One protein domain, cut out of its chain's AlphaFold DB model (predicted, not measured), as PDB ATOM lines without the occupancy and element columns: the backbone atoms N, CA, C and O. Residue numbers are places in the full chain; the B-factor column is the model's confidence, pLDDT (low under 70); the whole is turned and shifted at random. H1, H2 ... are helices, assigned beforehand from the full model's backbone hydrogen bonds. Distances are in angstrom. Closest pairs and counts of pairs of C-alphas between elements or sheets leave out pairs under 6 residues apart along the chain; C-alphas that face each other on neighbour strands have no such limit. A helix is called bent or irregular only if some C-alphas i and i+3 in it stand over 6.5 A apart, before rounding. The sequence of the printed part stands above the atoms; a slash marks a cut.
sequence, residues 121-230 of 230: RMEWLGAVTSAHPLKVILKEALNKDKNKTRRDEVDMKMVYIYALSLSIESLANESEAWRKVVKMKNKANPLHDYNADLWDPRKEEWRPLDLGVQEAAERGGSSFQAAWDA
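Overview. This is residues 121 to 230 of the 230 residues of the protein "Hypothetical protein" of Skeletonema marinoi (UniProt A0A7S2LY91). Two helical hairpins, set at a steep angle to each other, meet at the last residues of H2: in one, H1b, the second arm of the long bent helix H1, runs beside H2; in the other, H3 runs beside H4. The short H5 sits near H4, H1 and H2, and residues 143 to 151, at the turn between H1b and H2, stick out at one end. The printed part has 110 residues, with five named helices in the order H1, H2, H3, H4, H5 and no named strand; its class is all helix. It is compact, with a radius of gyration of the C-alphas of 13.2 A and spans of 37 by 30 by 23 A.

Along the chain. H1, residues 121 to 144, begins at C-alpha 121 (-34.367, 22.872, 21.506). By its hydrogen bonds it was assigned as one helix, but it is bent: C-alphas 130 and 133 are 7.3 A apart. Its arms are H1a, residues 121 to 130, 14.1 A long, and H1b, residues 133 to 144, 16.9 A long. H2, residues 150 to 165, is 22.8 A long and ends at C-alpha 165 (-40.707, 15.768, 10.288). H3, residues 169 to 181, is 19.7 A long and irregular: C-alphas 170 and 173 are 7.7 A apart. H4, residues 206 to 219, is 20.1 A long. H5, residues 224 to 229, ends at C-alpha 229 (-39.949, 6.076, 25.022).

Arrangement. H4 is the hub, touching four other helices. H3 and H4 are a hairpin at a shallow tilt of 23 degrees; their closest C-alphas, of Glu 174 and Leu 209, are 5.5 A apart. H2 touches H4 with residues 161 to 165 alone, at a steep tilt of 66 degrees; the closest C-alphas, of Ser 165 and Val 213, are 6.2 A apart. H1a and H4 touch only at their ends, closest at the C-alphas of Trp 124 and Ala 217, 6.0 A. H4 and H5 only just touch, with 3 pairs of C-alphas within 8 A; the closest, of Gln 214 and Phe 224, are 5.9 A apart. H1b and H2 are a hairpin at a shallow tilt of 7 degrees, with the C-alphas of Leu 138 and Met 156 closest at 6.2 A. H1b is apart from H3 and H4. In H1a, H1b, H2, H4 and H5 every O i to N i+4 pair is within hydrogen-bond range; in H3, 7 of 9 are.

Size, cuts and confidence. The C-alphas of Lys 146 and Ser 170, the two farthest apart, are 37.9 A apart. The printed part has no cut and ends at the chain's last residue, 230. The link from H3 to H4, residues 182 to 205, is long; the other links are tight. The mean pLDDT of the printed part is 94.6, and no printed residue is under 70.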
ATOM      1  N   ARG A 121     -33.477  23.361  20.450       97.25
ATOM      2  CA  ARG A 121     -34.367  22.872  21.506       97.25
ATOM      3  C   ARG A 121     -35.830  23.198  21.237       97.25
ATOM      4  O   ARG A 121     -36.673  22.311  21.359       97.25
ATOM      5  N   MET A 122     -36.135  24.440  20.868       97.06
ATOM      6  CA  MET A 122     -37.514  24.870  20.632       97.06
ATOM      7  C   MET A 122     -38.131  24.199  19.400       97.06
ATOM      8  O   MET A 122     -39.291  23.794  19.451       97.06
ATOM      9  N   GLU A 123     -37.355  24.011  18.327       97.31
ATOM     10  CA  GLU A 123     -37.780  23.245  17.148       97.31
ATOM     11  C   GLU A 123     -38.118  21.795  17.528       97.31
ATOM     12  O   GLU A 123     -39.203  21.301  17.209       97.31
ATOM     13  N   TRP A 124     -37.237  21.132  18.286       97.69
ATOM     14  CA  TRP A 124     -37.457  19.752  18.715       97.69
ATOM     15  C   TRP A 124     -38.682  19.594  19.627       97.69
ATOM     16  O   TRP A 124     -39.508  18.707  19.410       97.69
ATOM     17  N   LEU A 125     -38.845  20.472  20.623       97.00
ATOM     18  CA  LEU A 125     -40.016  20.465  21.508       97.00
ATOM     19  C   LEU A 125     -41.320  20.719  20.746       97.00
ATOM     20  O   LEU A 125     -42.335  20.074  21.031       97.00
ATOM     21  N   GLY A 126     -41.291  21.620  19.759       96.94
ATOM     22  CA  GLY A 126     -42.418  21.871  18.867       96.94
ATOM     23  C   GLY A 126     -42.814  20.619  18.082       96.94
ATOM     24  O   GLY A 126     -43.997  20.265  18.038       96.94
ATOM     25  N   ALA A 127     -41.831  19.897  17.537       97.69
ATOM     26  CA  ALA A 127     -42.062  18.655  16.807       97.69
ATOM     27  C   ALA A 127     -42.623  17.538  17.693       97.69
ATOM     28  O   ALA A 127     -43.631  16.922  17.342       97.69
ATOM     29  N   VAL A 128     -42.030  17.313  18.868       97.19
ATOM     30  CA  VAL A 128     -42.494  16.289  19.818       97.19
ATOM     31  C   VAL A 128     -43.916  16.582  20.290       97.19
ATOM     32  O   VAL A 128     -44.753  15.680  20.293       97.19
ATOM     33  N   THR A 129     -44.212  17.835  20.639       96.44
ATOM     34  CA  THR A 129     -45.557  18.259  21.060       96.44
ATOM     35  C   THR A 129     -46.583  18.033  19.951       96.44
ATOM     36  O   THR A 129     -47.642  17.456  20.195       96.44
ATOM     37  N   SER A 130     -46.254  18.420  18.717       96.56
ATOM     38  CA  SER A 130     -47.151  18.286  17.562       96.56
ATOM     39  C   SER A 130     -47.411  16.825  17.180       96.56
ATOM     40  O   SER A 130     -48.530  16.464  16.816       96.56
ATOM     41  N   ALA A 131     -46.401  15.959  17.298       97.00
ATOM     42  CA  ALA A 131     -46.509  14.533  16.993       97.00
ATOM     43  C   ALA A 131     -47.050  13.688  18.169       97.00
ATOM     44  O   ALA A 131     -47.365  12.508  17.985       97.00
ATOM     45  N   HIS A 132     -47.184  14.264  19.371       96.25
ATOM     46  CA  HIS A 132     -47.587  13.543  20.582       96.25
ATOM     47  C   HIS A 132     -48.939  12.815  20.459       96.25
ATOM     48  O   HIS A 132     -48.983  11.629  20.799       96.25
ATOM     49  N   PRO A 133     -50.020  13.428  19.930       96.06
ATOM     50  CA  PRO A 133     -51.302  12.733  19.793       96.06
ATOM     51  C   PRO A 133     -51.191  11.460  18.946       96.06
ATOM     52  O   PRO A 133     -51.761  10.424  19.291       96.06
ATOM     53  N   LEU A 134     -50.401  11.507  17.869       95.94
ATOM     54  CA  LEU A 134     -50.167  10.343  17.021       95.94
ATOM     55  C   LEU A 134     -49.339   9.278  17.746       95.94
ATOM     56  O   LEU A 134     -49.687   8.101  17.682       95.94
ATOM     57  N   LYS A 135     -48.290   9.674  18.482       96.38
ATOM     58  CA  LYS A 135     -47.493   8.745  19.301       96.38
ATOM     59  C   LYS A 135     -48.374   7.951  20.269       96.38
ATOM     60  O   LYS A 135     -48.210   6.737  20.370       96.38
ATOM     61  N   VAL A 136     -49.304   8.618  20.957       96.50
ATOM     62  CA  VAL A 136     -50.227   7.971  21.905       96.50
ATOM     63  C   VAL A 136     -51.084   6.921  21.197       96.50
ATOM     64  O   VAL A 136     -51.116   5.773  21.638       96.50
ATOM     65  N   ILE A 137     -51.693   7.269  20.058       95.44
ATOM     66  CA  ILE A 137     -52.508   6.339  19.256       95.44
ATOM     67  C   ILE A 137     -51.692   5.107  18.834       95.44
ATOM     68  O   ILE A 137     -52.161   3.976  18.983       95.44
ATOM     69  N   LEU A 138     -50.465   5.310  18.342       94.75
ATOM     70  CA  LEU A 138     -49.576   4.228  17.910       94.75
ATOM     71  C   LEU A 138     -49.196   3.310  19.083       94.75
ATOM     72  O   LEU A 138     -49.380   2.095  19.000       94.75
ATOM     73  N   LYS A 139     -48.729   3.875  20.205       94.94
ATOM     74  CA  LYS A 139     -48.366   3.099  21.405       94.94
ATOM     75  C   LYS A 139     -49.552   2.312  21.960       94.94
ATOM     76  O   LYS A 139     -49.395   1.155  22.347       94.94
ATOM     77  N   GLU A 140     -50.740   2.910  21.997       94.88
ATOM     78  CA  GLU A 140     -51.948   2.215  22.438       94.88
ATOM     79  C   GLU A 140     -52.302   1.034  21.533       94.88
ATOM     80  O   GLU A 140     -52.628  -0.040  22.043       94.88
ATOM     81  N   ALA A 141     -52.232   1.215  20.211       92.44
ATOM     82  CA  ALA A 141     -52.473   0.141  19.254       92.44
ATOM     83  C   ALA A 141     -51.467  -1.006  19.451       92.44
ATOM     84  O   ALA A 141     -51.875  -2.163  19.564       92.44
ATOM     85  N   LEU A 142     -50.178  -0.680  19.612       90.94
ATOM     86  CA  LEU A 142     -49.117  -1.662  19.846       90.94
ATOM     87  C   LEU A 142     -49.316  -2.445  21.146       90.94
ATOM     88  O   LEU A 142     -49.021  -3.631  21.215       90.94
ATOM     89  N   ASN A 143     -49.790  -1.786  22.201       91.94
ATOM     90  CA  ASN A 143     -50.000  -2.427  23.498       91.94
ATOM     91  C   ASN A 143     -51.258  -3.303  23.532       91.94
ATOM     92  O   ASN A 143     -51.309  -4.264  24.300       91.94
ATOM     93  N   LYS A 144     -52.266  -2.983  22.714       93.88
ATOM     94  CA  LYS A 144     -53.493  -3.779  22.575       93.88
ATOM     95  C   LYS A 144     -53.277  -5.023  21.707       93.88
ATOM     96  O   LYS A 144     -53.976  -6.019  21.906       93.88
ATOM     97  N   ASP A 145     -52.317  -4.992  20.784       91.81
ATOM     98  CA  ASP A 145     -52.005  -6.132  19.926       91.81
ATOM     99  C   ASP A 145     -51.174  -7.204  20.654       91.81
ATOM    100  O   ASP A 145     -49.989  -7.038  20.958       91.81
ATOM    101  N   LYS A 146     -51.810  -8.352  20.912       90.81
ATOM    102  CA  LYS A 146     -51.178  -9.522  21.545       90.81
ATOM    103  C   LYS A 146     -50.226 -10.273  20.612       90.81
ATOM    104  O   LYS A 146     -49.406 -11.042  21.103       90.81
ATOM    105  N   ASN A 147     -50.343 -10.063  19.303       91.62
ATOM    106  CA  ASN A 147     -49.553 -10.729  18.271       91.62
ATOM    107  C   ASN A 147     -48.524  -9.790  17.635       91.62
ATOM    108  O   ASN A 147     -47.966 -10.129  16.589       91.62
ATOM    109  N   LYS A 148     -48.265  -8.636  18.264       90.12
ATOM    110  CA  LYS A 148     -47.329  -7.642  17.752       90.12
ATOM    111  C   LYS A 148     -45.982  -8.264  17.413       90.12
ATOM    112  O   LYS A 148     -45.405  -9.047  18.174       90.12
ATOM    113  N   THR A 149     -45.455  -7.862  16.276       89.94
ATOM    114  CA  THR A 149     -44.151  -8.269  15.782       89.94
ATOM    115  C   THR A 149     -43.167  -7.113  15.888       89.94
ATOM    116  O   THR A 149     -43.528  -5.948  16.056       89.94
ATOM    117  N   ARG A 150     -41.877  -7.421  15.727       87.31
ATOM    118  CA  ARG A 150     -40.841  -6.387  15.601       87.31
ATOM    119  C   ARG A 150     -41.087  -5.466  14.400       87.31
ATOM    120  O   ARG A 150     -40.664  -4.316  14.431       87.31
ATOM    121  N   ARG A 151     -41.745  -5.966  13.347       87.50
ATOM    122  CA  ARG A 151     -42.079  -5.167  12.164       87.50
ATOM    123  C   ARG A 151     -43.104  -4.090  12.506       87.50
ATOM    124  O   ARG A 151     -42.893  -2.950  12.127       87.50
ATOM    125  N   ASP A 152     -44.120  -4.419  13.299       88.69
ATOM    126  CA  ASP A 152     -45.146  -3.450  13.706       88.69
ATOM    127  C   ASP A 152     -44.538  -2.291  14.507       88.69
ATOM    128  O   ASP A 152     -44.881  -1.132  14.296       88.69
ATOM    129  N   GLU A 153     -43.570  -2.580  15.385       90.38
ATOM    130  CA  GLU A 153     -42.858  -1.531  16.121       90.38
ATOM    131  C   GLU A 153     -42.046  -0.617  15.190       90.38
ATOM    132  O   GLU A 153     -42.034   0.601  15.377       90.38
ATOM    133  N   VAL A 154     -41.378  -1.187  14.181       91.38
ATOM    134  CA  VAL A 154     -40.623  -0.414  13.182       91.38
ATOM    135  C   VAL A 154     -41.568   0.468  12.370       91.38
ATOM    136  O   VAL A 154     -41.326   1.668  12.279       91.38
ATOM    137  N   ASP A 155     -42.664  -0.087  11.858       91.69
ATOM    138  CA  ASP A 155     -43.646   0.640  11.049       91.69
ATOM    139  C   ASP A 155     -44.248   1.816  11.843       91.69
ATOM    140  O   ASP A 155     -44.326   2.943  11.352       91.69
ATOM    141  N   MET A 156     -44.591   1.606  13.119       94.06
ATOM    142  CA  MET A 156     -45.085   2.682  13.984       94.06
ATOM    143  C   MET A 156     -44.034   3.760  14.251       94.06
ATOM    144  O   MET A 156     -44.353   4.951  14.215       94.06
ATOM    145  N   LYS A 157     -42.776   3.369  14.484       95.44
ATOM    146  CA  LYS A 157     -41.670   4.327  14.617       95.44
ATOM    147  C   LYS A 157     -41.487   5.132  13.335       95.44
ATOM    148  O   LYS A 157     -41.315   6.342  13.424       95.44
ATOM    149  N   MET A 158     -41.615   4.516  12.159       96.00
ATOM    150  CA  MET A 158     -41.566   5.237  10.885       96.00
ATOM    151  C   MET A 158     -42.695   6.269  10.773       96.00
ATOM    152  O   MET A 158     -42.454   7.422  10.415       96.00
ATOM    153  N   VAL A 159     -43.927   5.896  11.129       96.56
ATOM    154  CA  VAL A 159     -45.067   6.830  11.146       96.56
ATOM    155  C   VAL A 159     -44.820   7.992  12.112       96.56
ATOM    156  O   VAL A 159     -45.127   9.142  11.789       96.56
ATOM    157  N   TYR A 160     -44.223   7.722  13.274       97.38
ATOM    158  CA  TYR A 160     -43.877   8.761  14.239       97.38
ATOM    159  C   TYR A 160     -42.765   9.695  13.737       97.38
ATOM    160  O   TYR A 160     -42.915  10.909  13.838       97.38
ATOM    161  N   ILE A 161     -41.698   9.162  13.132       97.94
ATOM    162  CA  ILE A 161     -40.636   9.955  12.486       97.94
ATOM    163  C   ILE A 161     -41.239  10.864  11.409       97.94
ATOM    164  O   ILE A 161     -40.953  12.061  11.379       97.94
ATOM    165  N   TYR A 162     -42.132  10.337  10.568       97.62
ATOM    166  CA  TYR A 162     -42.832  11.159   9.585       97.62
ATOM    167  C   TYR A 162     -43.594  12.311  10.250       97.62
ATOM    168  O   TYR A 162     -43.454  13.454   9.823       97.62
ATOM    169  N   ALA A 163     -44.349  12.049  11.319       97.44
ATOM    170  CA  ALA A 163     -45.090  13.093  12.023       97.44
ATOM    171  C   ALA A 163     -44.188  14.154  12.670       97.44
ATOM    172  O   ALA A 163     -44.510  15.339  12.590       97.44
ATOM    173  N   LEU A 164     -43.046  13.756  13.242       98.00
ATOM    174  CA  LEU A 164     -42.030  14.691  13.738       98.00
ATOM    175  C   LEU A 164     -41.529  15.602  12.609       98.00
ATOM    176  O   LEU A 164     -41.497  16.821  12.769       98.00
ATOM    177  N   SER A 165     -41.225  15.021  11.442       97.94
ATOM    178  CA  SER A 165     -40.707  15.768  10.288       97.94
ATOM    179  C   SER A 165     -41.652  16.867   9.793       97.94
ATOM    180  O   SER A 165     -41.194  17.883   9.287       97.94
ATOM    181  N   LEU A 166     -42.970  16.726  10.001       97.19
ATOM    182  CA  LEU A 166     -43.953  17.731   9.575       97.19
ATOM    183  C   LEU A 166     -43.792  19.085  10.274       97.19
ATOM    184  O   LEU A 166     -44.257  20.091   9.742       97.19
ATOM    185  N   SER A 167     -43.181  19.089  11.458       96.62
ATOM    186  CA  SER A 167     -42.983  20.284  12.285       96.62
ATOM    187  C   SER A 167     -41.543  20.805  12.243       96.62
ATOM    188  O   SER A 167     -41.243  21.798  12.899       96.62
ATOM    189  N   ILE A 168     -40.658  20.144  11.493       97.38
ATOM    190  CA  ILE A 168     -39.260  20.542  11.318       97.38
ATOM    191  C   ILE A 168     -39.139  21.170   9.931       97.38
ATOM    192  O   ILE A 168     -39.224  20.481   8.916       97.38
ATOM    193  N   GLU A 169     -38.957  22.489   9.882       95.69
ATOM    194  CA  GLU A 169     -39.020  23.257   8.631       95.69
ATOM    195  C   GLU A 169     -37.989  22.779   7.601       95.69
ATOM    196  O   GLU A 169     -38.306  22.643   6.417       95.69
ATOM    197  N   SER A 170     -36.780  22.441   8.056       96.44
ATOM    198  CA  SER A 170     -35.706  21.957   7.188       96.44
ATOM    199  C   SER A 170     -36.007  20.617   6.510       96.44
ATOM    200  O   SER A 170     -35.296  20.276   5.574       96.44
ATOM    201  N   LEU A 171     -37.031  19.876   6.956       97.88
ATOM    202  CA  LEU A 171     -37.424  18.573   6.401       97.88
ATOM    203  C   LEU A 171     -38.654  18.646   5.494       97.88
ATOM    204  O   LEU A 171     -39.169  17.616   5.058       97.88
ATOM    205  N   ALA A 172     -39.161  19.845   5.190       97.06
ATOM    206  CA  ALA A 172     -40.400  20.006   4.435       97.06
ATOM    207  C   ALA A 172     -40.375  19.308   3.060       97.06
ATOM    208  O   ALA A 172     -41.403  18.770   2.629       97.06
ATOM    209  N   ASN A 173     -39.219  19.300   2.387       97.50
ATOM    210  CA  ASN A 173     -39.037  18.664   1.082       97.50
ATOM    211  C   ASN A 173     -39.004  17.137   1.202       97.50
ATOM    212  O   ASN A 173     -39.669  16.443   0.433       97.50
ATOM    213  N   GLU A 174     -38.282  16.623   2.190       97.81
ATOM    214  CA  GLU A 174     -38.134  15.205   2.504       97.81
ATOM    215  C   GLU A 174     -39.485  14.610   2.916       97.81
ATOM    216  O   GLU A 174     -39.903  13.580   2.382       97.81
ATOM    217  N   SER A 175     -40.238  15.297   3.785       96.94
ATOM    218  CA  SER A 175     -41.599  14.899   4.164       96.94
ATOM    219  C   SER A 175     -42.535  14.853   2.958       96.94
ATOM    220  O   SER A 175     -43.393  13.974   2.862       96.94
ATOM    221  N   GLU A 176     -42.401  15.797   2.025       96.94
ATOM    222  CA  GLU A 176     -43.220  15.834   0.815       96.94
ATOM    223  C   GLU A 176     -42.832  14.731  -0.182       96.94
ATOM    224  O   GLU A 176     -43.712  14.119  -0.795       96.94
ATOM    225  N   ALA A 177     -41.539  14.437  -0.321       97.00
ATOM    226  CA  ALA A 177     -41.051  13.316  -1.116       97.00
ATOM    227  C   ALA A 177     -41.597  11.988  -0.569       97.00
ATOM    228  O   ALA A 177     -42.229  11.232  -1.312       97.00
ATOM    229  N   TRP A 178     -41.474  11.762   0.744       97.19
ATOM    230  CA  TRP A 178     -42.014  10.569   1.394       97.19
ATOM    231  C   TRP A 178     -43.527  10.444   1.201       97.19
ATOM    232  O   TRP A 178     -44.016   9.390   0.790       97.19
ATOM    233  N   ARG A 179     -44.275  11.540   1.398       95.75
ATOM    234  CA  ARG A 179     -45.735  11.587   1.205       95.75
ATOM    235  C   ARG A 179     -46.153  11.064  -0.171       95.75
ATOM    236  O   ARG A 179     -47.095  10.274  -0.266       95.75
ATOM    237  N   LYS A 180     -45.461  11.494  -1.232       95.69
ATOM    238  CA  LYS A 180     -45.734  11.070  -2.617       95.69
ATOM    239  C   LYS A 180     -45.459   9.581  -2.812       95.69
ATOM    240  O   LYS A 180     -46.279   8.882  -3.404       95.69
ATOM    241  N   VAL A 181     -44.345   9.095  -2.269       95.31
ATOM    242  CA  VAL A 181     -43.914   7.691  -2.354       95.31
ATOM    243  C   VAL A 181     -44.903   6.746  -1.675       95.31
ATOM    244  O   VAL A 181     -45.217   5.684  -2.224       95.31
ATOM    245  N   VAL A 182     -45.433   7.135  -0.513       95.00
ATOM    246  CA  VAL A 182     -46.450   6.352   0.205       95.00
ATOM    247  C   VAL A 182     -47.882   6.658  -0.240       95.00
ATOM    248  O   VAL A 182     -48.829   6.110   0.318       95.00
ATOM    249  N   LYS A 183     -48.054   7.505  -1.265       94.38
ATOM    250  CA  LYS A 183     -49.350   7.908  -1.842       94.38
ATOM    251  C   LYS A 183     -50.334   8.461  -0.805       94.38
ATOM    252  O   LYS A 183     -51.546   8.271  -0.913       94.38
ATOM    253  N   MET A 184     -49.817   9.171   0.193       93.62
ATOM    254  CA  MET A 184     -50.622   9.717   1.278       93.62
ATOM    255  C   MET A 184     -51.422  10.934   0.801       93.62
ATOM    256  O   MET A 184     -50.866  11.944   0.361       93.62
ATOM    257  N   LYS A 185     -52.750  10.848   0.920       89.56
ATOM    258  CA  LYS A 185     -53.662  11.924   0.504       89.56
ATOM    259  C   LYS A 185     -53.620  13.110   1.464       89.56
ATOM    260  O   LYS A 185     -53.499  14.249   1.021       89.56
ATOM    261  N   ASN A 186     -53.691  12.842   2.768       90.88
ATOM    262  CA  ASN A 186     -53.672  13.865   3.807       90.88
ATOM    263  C   ASN A 186     -52.333  13.858   4.558       90.88
ATOM    264  O   ASN A 186     -52.095  12.981   5.382       90.88
ATOM    265  N   LYS A 187     -51.498  14.877   4.308       90.56
ATOM    266  CA  LYS A 187     -50.174  15.059   4.936       90.56
ATOM    267  C   LYS A 187     -50.233  15.045   6.470       90.56
ATOM    268  O   LYS A 187     -49.322  14.535   7.104       90.56
ATOM    269  N   ALA A 188     -51.291  15.593   7.067       90.00
ATOM    270  CA  ALA A 188     -51.425  15.718   8.519       90.00
ATOM    271  C   ALA A 188     -52.049  14.479   9.188       90.00
ATOM    272  O   ALA A 188     -52.143  14.425  10.410       90.00
ATOM    273  N   ASN A 189     -52.499  13.493   8.406       90.44
ATOM    274  CA  ASN A 189     -53.125  12.283   8.928       90.44
ATOM    275  C   ASN A 189     -52.544  11.033   8.242       90.44
ATOM    276  O   ASN A 189     -53.206  10.447   7.382       90.44
ATOM    277  N   PRO A 190     -51.315  10.619   8.609       91.38
ATOM    278  CA  PRO A 190     -50.598   9.528   7.943       91.38
ATOM    279  C   PRO A 190     -51.244   8.146   8.115       91.38
ATOM    280  O   PRO A 190     -50.901   7.222   7.382       91.38
ATOM    281  N   LEU A 191     -52.177   8.000   9.062       91.69
ATOM    282  CA  LEU A 191     -52.928   6.763   9.278       91.69
ATOM    283  C   LEU A 191     -54.154   6.638   8.363       91.69
ATOM    284  O   LEU A 191     -54.687   5.543   8.188       91.69
ATOM    285  N   HIS A 192     -54.617   7.741   7.772       90.75
ATOM    286  CA  HIS A 192     -55.740   7.714   6.845       90.75
ATOM    287  C   HIS A 192     -55.302   7.126   5.500       90.75
ATOM    288  O   HIS A 192     -54.377   7.637   4.873       90.75
ATOM    289  N   ASP A 193     -55.979   6.061   5.059       85.38
ATOM    290  CA  ASP A 193     -55.594   5.254   3.892       85.38
ATOM    291  C   ASP A 193     -54.178   4.643   4.005       85.38
ATOM    292  O   ASP A 193     -53.492   4.448   2.998       85.38
ATOM    293  N   TYR A 194     -53.722   4.343   5.230       88.38
ATOM    294  CA  TYR A 194     -52.414   3.727   5.470       88.38
ATOM    295  C   TYR A 194     -52.268   2.389   4.731       88.38
ATOM    296  O   TYR A 194     -53.117   1.503   4.836       88.38
ATOM    297  N   ASN A 195     -51.152   2.233   4.016       89.19
ATOM    298  CA  ASN A 195     -50.786   1.002   3.326       89.19
ATOM    299  C   ASN A 195     -49.383   0.560   3.759       89.19
ATOM    300  O   ASN A 195     -48.392   1.128   3.300       89.19
ATOM    301  N   ALA A 196     -49.316  -0.474   4.601       87.75
ATOM    302  CA  ALA A 196     -48.073  -0.996   5.170       87.75
ATOM    303  C   ALA A 196     -47.027  -1.387   4.113       87.75
ATOM    304  O   ALA A 196     -45.833  -1.217   4.337       87.75
ATOM    305  N   ASP A 197     -47.448  -1.847   2.931       89.94
ATOM    306  CA  ASP A 197     -46.522  -2.268   1.874       89.94
ATOM    307  C   ASP A 197     -45.776  -1.088   1.236       89.94
ATOM    308  O   ASP A 197     -44.734  -1.263   0.602       89.94
ATOM    309  N   LEU A 198     -46.300   0.134   1.385       92.69
ATOM    310  CA  LEU A 198     -45.641   1.336   0.886       92.69
ATOM    311  C   LEU A 198     -44.645   1.927   1.889       92.69
ATOM    312  O   LEU A 198     -43.745   2.651   1.456       92.69
ATOM    313  N   TRP A 199     -44.779   1.621   3.179       92.69
ATOM    314  CA  TRP A 199     -43.921   2.125   4.252       92.69
ATOM    315  C   TRP A 199     -42.695   1.222   4.431       92.69
ATOM    316  O   TRP A 199     -42.572   0.482   5.397       92.69
ATOM    317  N   ASP A 200     -41.783   1.272   3.458       92.81
ATOM    318  CA  ASP A 200     -40.557   0.467   3.450       92.81
ATOM    319  C   ASP A 200     -39.326   1.357   3.712       92.81
ATOM    320  O   ASP A 200     -39.046   2.244   2.899       92.81
ATOM    321  N   PRO A 201     -38.554   1.123   4.793       92.31
ATOM    322  CA  PRO A 201     -37.399   1.951   5.140       92.31
ATOM    323  C   PRO A 201     -36.228   1.815   4.156       92.31
ATOM    324  O   PRO A 201     -35.252   2.556   4.250       92.31
ATOM    325  N   ARG A 202     -36.292   0.868   3.210       93.00
ATOM    326  CA  ARG A 202     -35.273   0.679   2.164       93.00
ATOM    327  C   ARG A 202     -35.440   1.629   0.979       93.00
ATOM    328  O   ARG A 202     -34.577   1.650   0.106       93.00
ATOM    329  N   LYS A 203     -36.544   2.376   0.915       94.50
ATOM    330  CA  LYS A 203     -36.765   3.383  -0.126       94.50
ATOM    331  C   LYS A 203     -35.819   4.563   0.071       94.50
ATOM    332  O   LYS A 203     -35.575   4.987   1.199       94.50
ATOM    333  N   GLU A 204     -35.294   5.097  -1.026       95.88
ATOM    334  CA  GLU A 204     -34.253   6.131  -0.989       95.88
ATOM    335  C   GLU A 204     -34.733   7.417  -0.306       95.88
ATOM    336  O   GLU A 204     -33.961   8.069   0.391       95.88
ATOM    337  N   GLU A 205     -36.024   7.733  -0.423       96.94
ATOM    338  CA  GLU A 205     -36.648   8.910   0.180       96.94
ATOM    339  C   GLU A 205     -36.817   8.796   1.701       96.94
ATOM    340  O   GLU A 205     -37.022   9.811   2.367       96.94
ATOM    341  N   TRP A 206     -36.722   7.587   2.269       96.94
ATOM    342  CA  TRP A 206     -36.823   7.388   3.716       96.94
ATOM    343  C   TRP A 206     -35.589   7.909   4.452       96.94
ATOM    344  O   TRP A 206     -35.696   8.575   5.479       96.94
ATOM    345  N   ARG A 207     -34.399   7.606   3.924       96.38
ATOM    346  CA  ARG A 207     -33.134   7.836   4.631       96.38
ATOM    347  C   ARG A 207     -32.884   9.312   4.982       96.38
ATOM    348  O   ARG A 207     -32.512   9.556   6.126       96.38
ATOM    349  N   PRO A 208     -33.065  10.290   4.073       97.50
ATOM    350  CA  PRO A 208     -32.898  11.704   4.415       97.50
ATOM    351  C   PRO A 208     -33.874  12.169   5.500       97.50
ATOM    352  O   PRO A 208     -33.503  12.955   6.365       97.50
ATOM    353  N   LEU A 209     -35.103  11.647   5.481       96.81
ATOM    354  CA  LEU A 209     -36.132  11.987   6.458       96.81
ATOM    355  C   LEU A 209     -35.791  11.437   7.852       96.81
ATOM    356  O   LEU A 209     -35.877  12.171   8.833       96.81
ATOM    357  N   ASP A 210     -35.372  10.173   7.936       97.62
ATOM    358  CA  ASP A 210     -34.933   9.536   9.184       97.62
ATOM    359  C   ASP A 210     -33.719  10.253   9.791       97.62
ATOM    360  O   ASP A 210     -33.761  10.686  10.944       97.62
ATOM    361  N   LEU A 211     -32.667  10.470   8.991       97.81
ATOM    362  CA  LEU A 211     -31.468  11.186   9.438       97.81
ATOM    363  C   LEU A 211     -31.790  12.615   9.878       97.81
ATOM    364  O   LEU A 211     -31.353  13.033  10.943       97.81
ATOM    365  N   GLY A 212     -32.614  13.334   9.119       97.94
ATOM    366  CA  GLY A 212     -32.999  14.697   9.456       97.94
ATOM    367  C   GLY A 212     -33.744  14.812  10.791       97.94
ATOM    368  O   GLY A 212     -33.528  15.761  11.548       97.94
ATOM    369  N   VAL A 213     -34.595  13.836  11.124       98.06
ATOM    370  CA  VAL A 213     -35.266  13.780  12.434       98.06
ATOM    371  C   VAL A 213     -34.271  13.457  13.551       98.06
ATOM    372  O   VAL A 213     -34.361  14.056  14.624       98.06
ATOM    373  N   GLN A 214     -33.318  12.550  13.320       97.81
ATOM    374  CA  GLN A 214     -32.259  12.251  14.291       97.81
ATOM    375  C   GLN A 214     -31.374  13.480  14.553       97.81
ATOM    376  O   GLN A 214     -31.156  13.836  15.707       97.81
ATOM    377  N   GLU A 215     -30.966  14.195  13.505       97.44
ATOM    378  CA  GLU A 215     -30.199  15.441  13.609       97.44
ATOM    379  C   GLU A 215     -30.980  16.542  14.343       97.44
ATOM    380  O   GLU A 215     -30.419  17.281  15.152       97.44
ATOM    381  N   ALA A 216     -32.290  16.669  14.102       97.75
ATOM    382  CA  ALA A 216     -33.135  17.599  14.851       97.75
ATOM    383  C   ALA A 216     -33.229  17.224  16.339       97.75
ATOM    384  O   ALA A 216     -33.146  18.103  17.198       97.75
ATOM    385  N   ALA A 217     -33.334  15.929  16.654       97.38
ATOM    386  CA  ALA A 217     -33.312  15.446  18.031       97.38
ATOM    387  C   ALA A 217     -31.986  15.776  18.731       97.38
ATOM    388  O   ALA A 217     -32.000  16.286  19.852       97.38
ATOM    389  N   GLU A 218     -30.853  15.545  18.062       96.62
ATOM    390  CA  GLU A 218     -29.519  15.850  18.586       96.62
ATOM    391  C   GLU A 218     -29.326  17.354  18.814       96.62
ATOM    392  O   GLU A 218     -28.887  17.761  19.893       96.62
ATOM    393  N   ARG A 219     -29.739  18.197  17.854       95.19
ATOM    394  CA  ARG A 219     -29.752  19.664  18.016       95.19
ATOM    395  C   ARG A 219     -30.627  20.106  19.193       95.19
ATOM    396  O   ARG A 219     -30.295  21.075  19.869       95.19
ATOM    397  N   GLY A 220     -31.712  19.382  19.468       95.81
ATOM    398  CA  GLY A 220     -32.577  19.589  20.630       95.81
ATOM    399  C   GLY A 220     -32.057  19.000  21.948       95.81
ATOM    400  O   GLY A 220     -32.782  19.034  22.951       95.81
ATOM    401  N   GLY A 221     -30.842  18.439  21.966       95.31
ATOM    402  CA  GLY A 221     -30.239  17.807  23.141       95.31
ATOM    403  C   GLY A 221     -30.919  16.495  23.547       95.31
ATOM    404  O   GLY A 221     -30.985  16.170  24.729       95.31
ATOM    405  N   SER A 222     -31.490  15.766  22.593       95.31
ATOM    406  CA  SER A 222     -32.283  14.560  22.824       95.31
ATOM    407  C   SER A 222     -31.924  13.457  21.822       95.31
ATOM    408  O   SER A 222     -30.926  13.531  21.112       95.31
ATOM    409  N   SER A 223     -32.737  12.405  21.775       96.50
ATOM    410  CA  SER A 223     -32.686  11.385  20.734       96.50
ATOM    411  C   SER A 223     -34.099  10.986  20.327       96.50
ATOM    412  O   SER A 223     -35.046  11.095  21.115       96.50
ATOM    413  N   PHE A 224     -34.245  10.473  19.105       95.31
ATOM    414  CA  PHE A 224     -35.510   9.899  18.652       95.31
ATOM    415  C   PHE A 224     -36.030   8.833  19.632       95.31
ATOM    416  O   PHE A 224     -37.202   8.846  19.998       95.31
ATOM    417  N   GLN A 225     -35.145   7.945  20.098       95.38
ATOM    418  CA  GLN A 225     -35.516   6.862  21.006       95.38
ATOM    419  C   GLN A 225     -36.002   7.402  22.360       95.38
ATOM    420  O   GLN A 225     -37.030   6.947  22.847       95.38
ATOM    421  N   ALA A 226     -35.353   8.432  22.917       94.00
ATOM    422  CA  ALA A 226     -35.819   9.076  24.147       94.00
ATOM    423  C   ALA A 226     -37.217   9.699  23.977       94.00
ATOM    424  O   ALA A 226     -38.074   9.544  24.845       94.00
ATOM    425  N   ALA A 227     -37.479  10.359  22.845       94.25
ATOM    426  CA  ALA A 227     -38.793  10.936  22.559       94.25
ATOM    427  C   ALA A 227     -39.873   9.881  22.272       94.25
ATOM    428  O   ALA A 227     -41.050  10.107  22.583       94.25
ATOM    429  N   TRP A 228     -39.495   8.749  21.671       95.69
ATOM    430  CA  TRP A 228     -40.381   7.603  21.508       95.69
ATOM    431  C   TRP A 228     -40.707   6.971  22.855       95.69
ATOM    432  O   TRP A 228     -41.872   6.682  23.080       95.69
ATOM    433  N   ASP A 229     -39.742   6.788  23.755       93.81
ATOM    434  CA  ASP A 229     -39.949   6.076  25.022       93.81
ATOM    435  C   ASP A 229     -40.710   6.895  26.069       93.81
ATOM    436  O   ASP A 229     -41.526   6.311  26.787       93.81
ATOM    437  N   ALA A 230     -40.532   8.222  26.082       87.69
ATOM    438  CA  ALA A 230     -41.315   9.160  26.897       87.69
ATOM    439  C   ALA A 230     -42.835   9.007  26.701       87.69
ATOM    440  O   ALA A 230     -43.580   9.311  27.649       87.69
TER     441      ALA A 230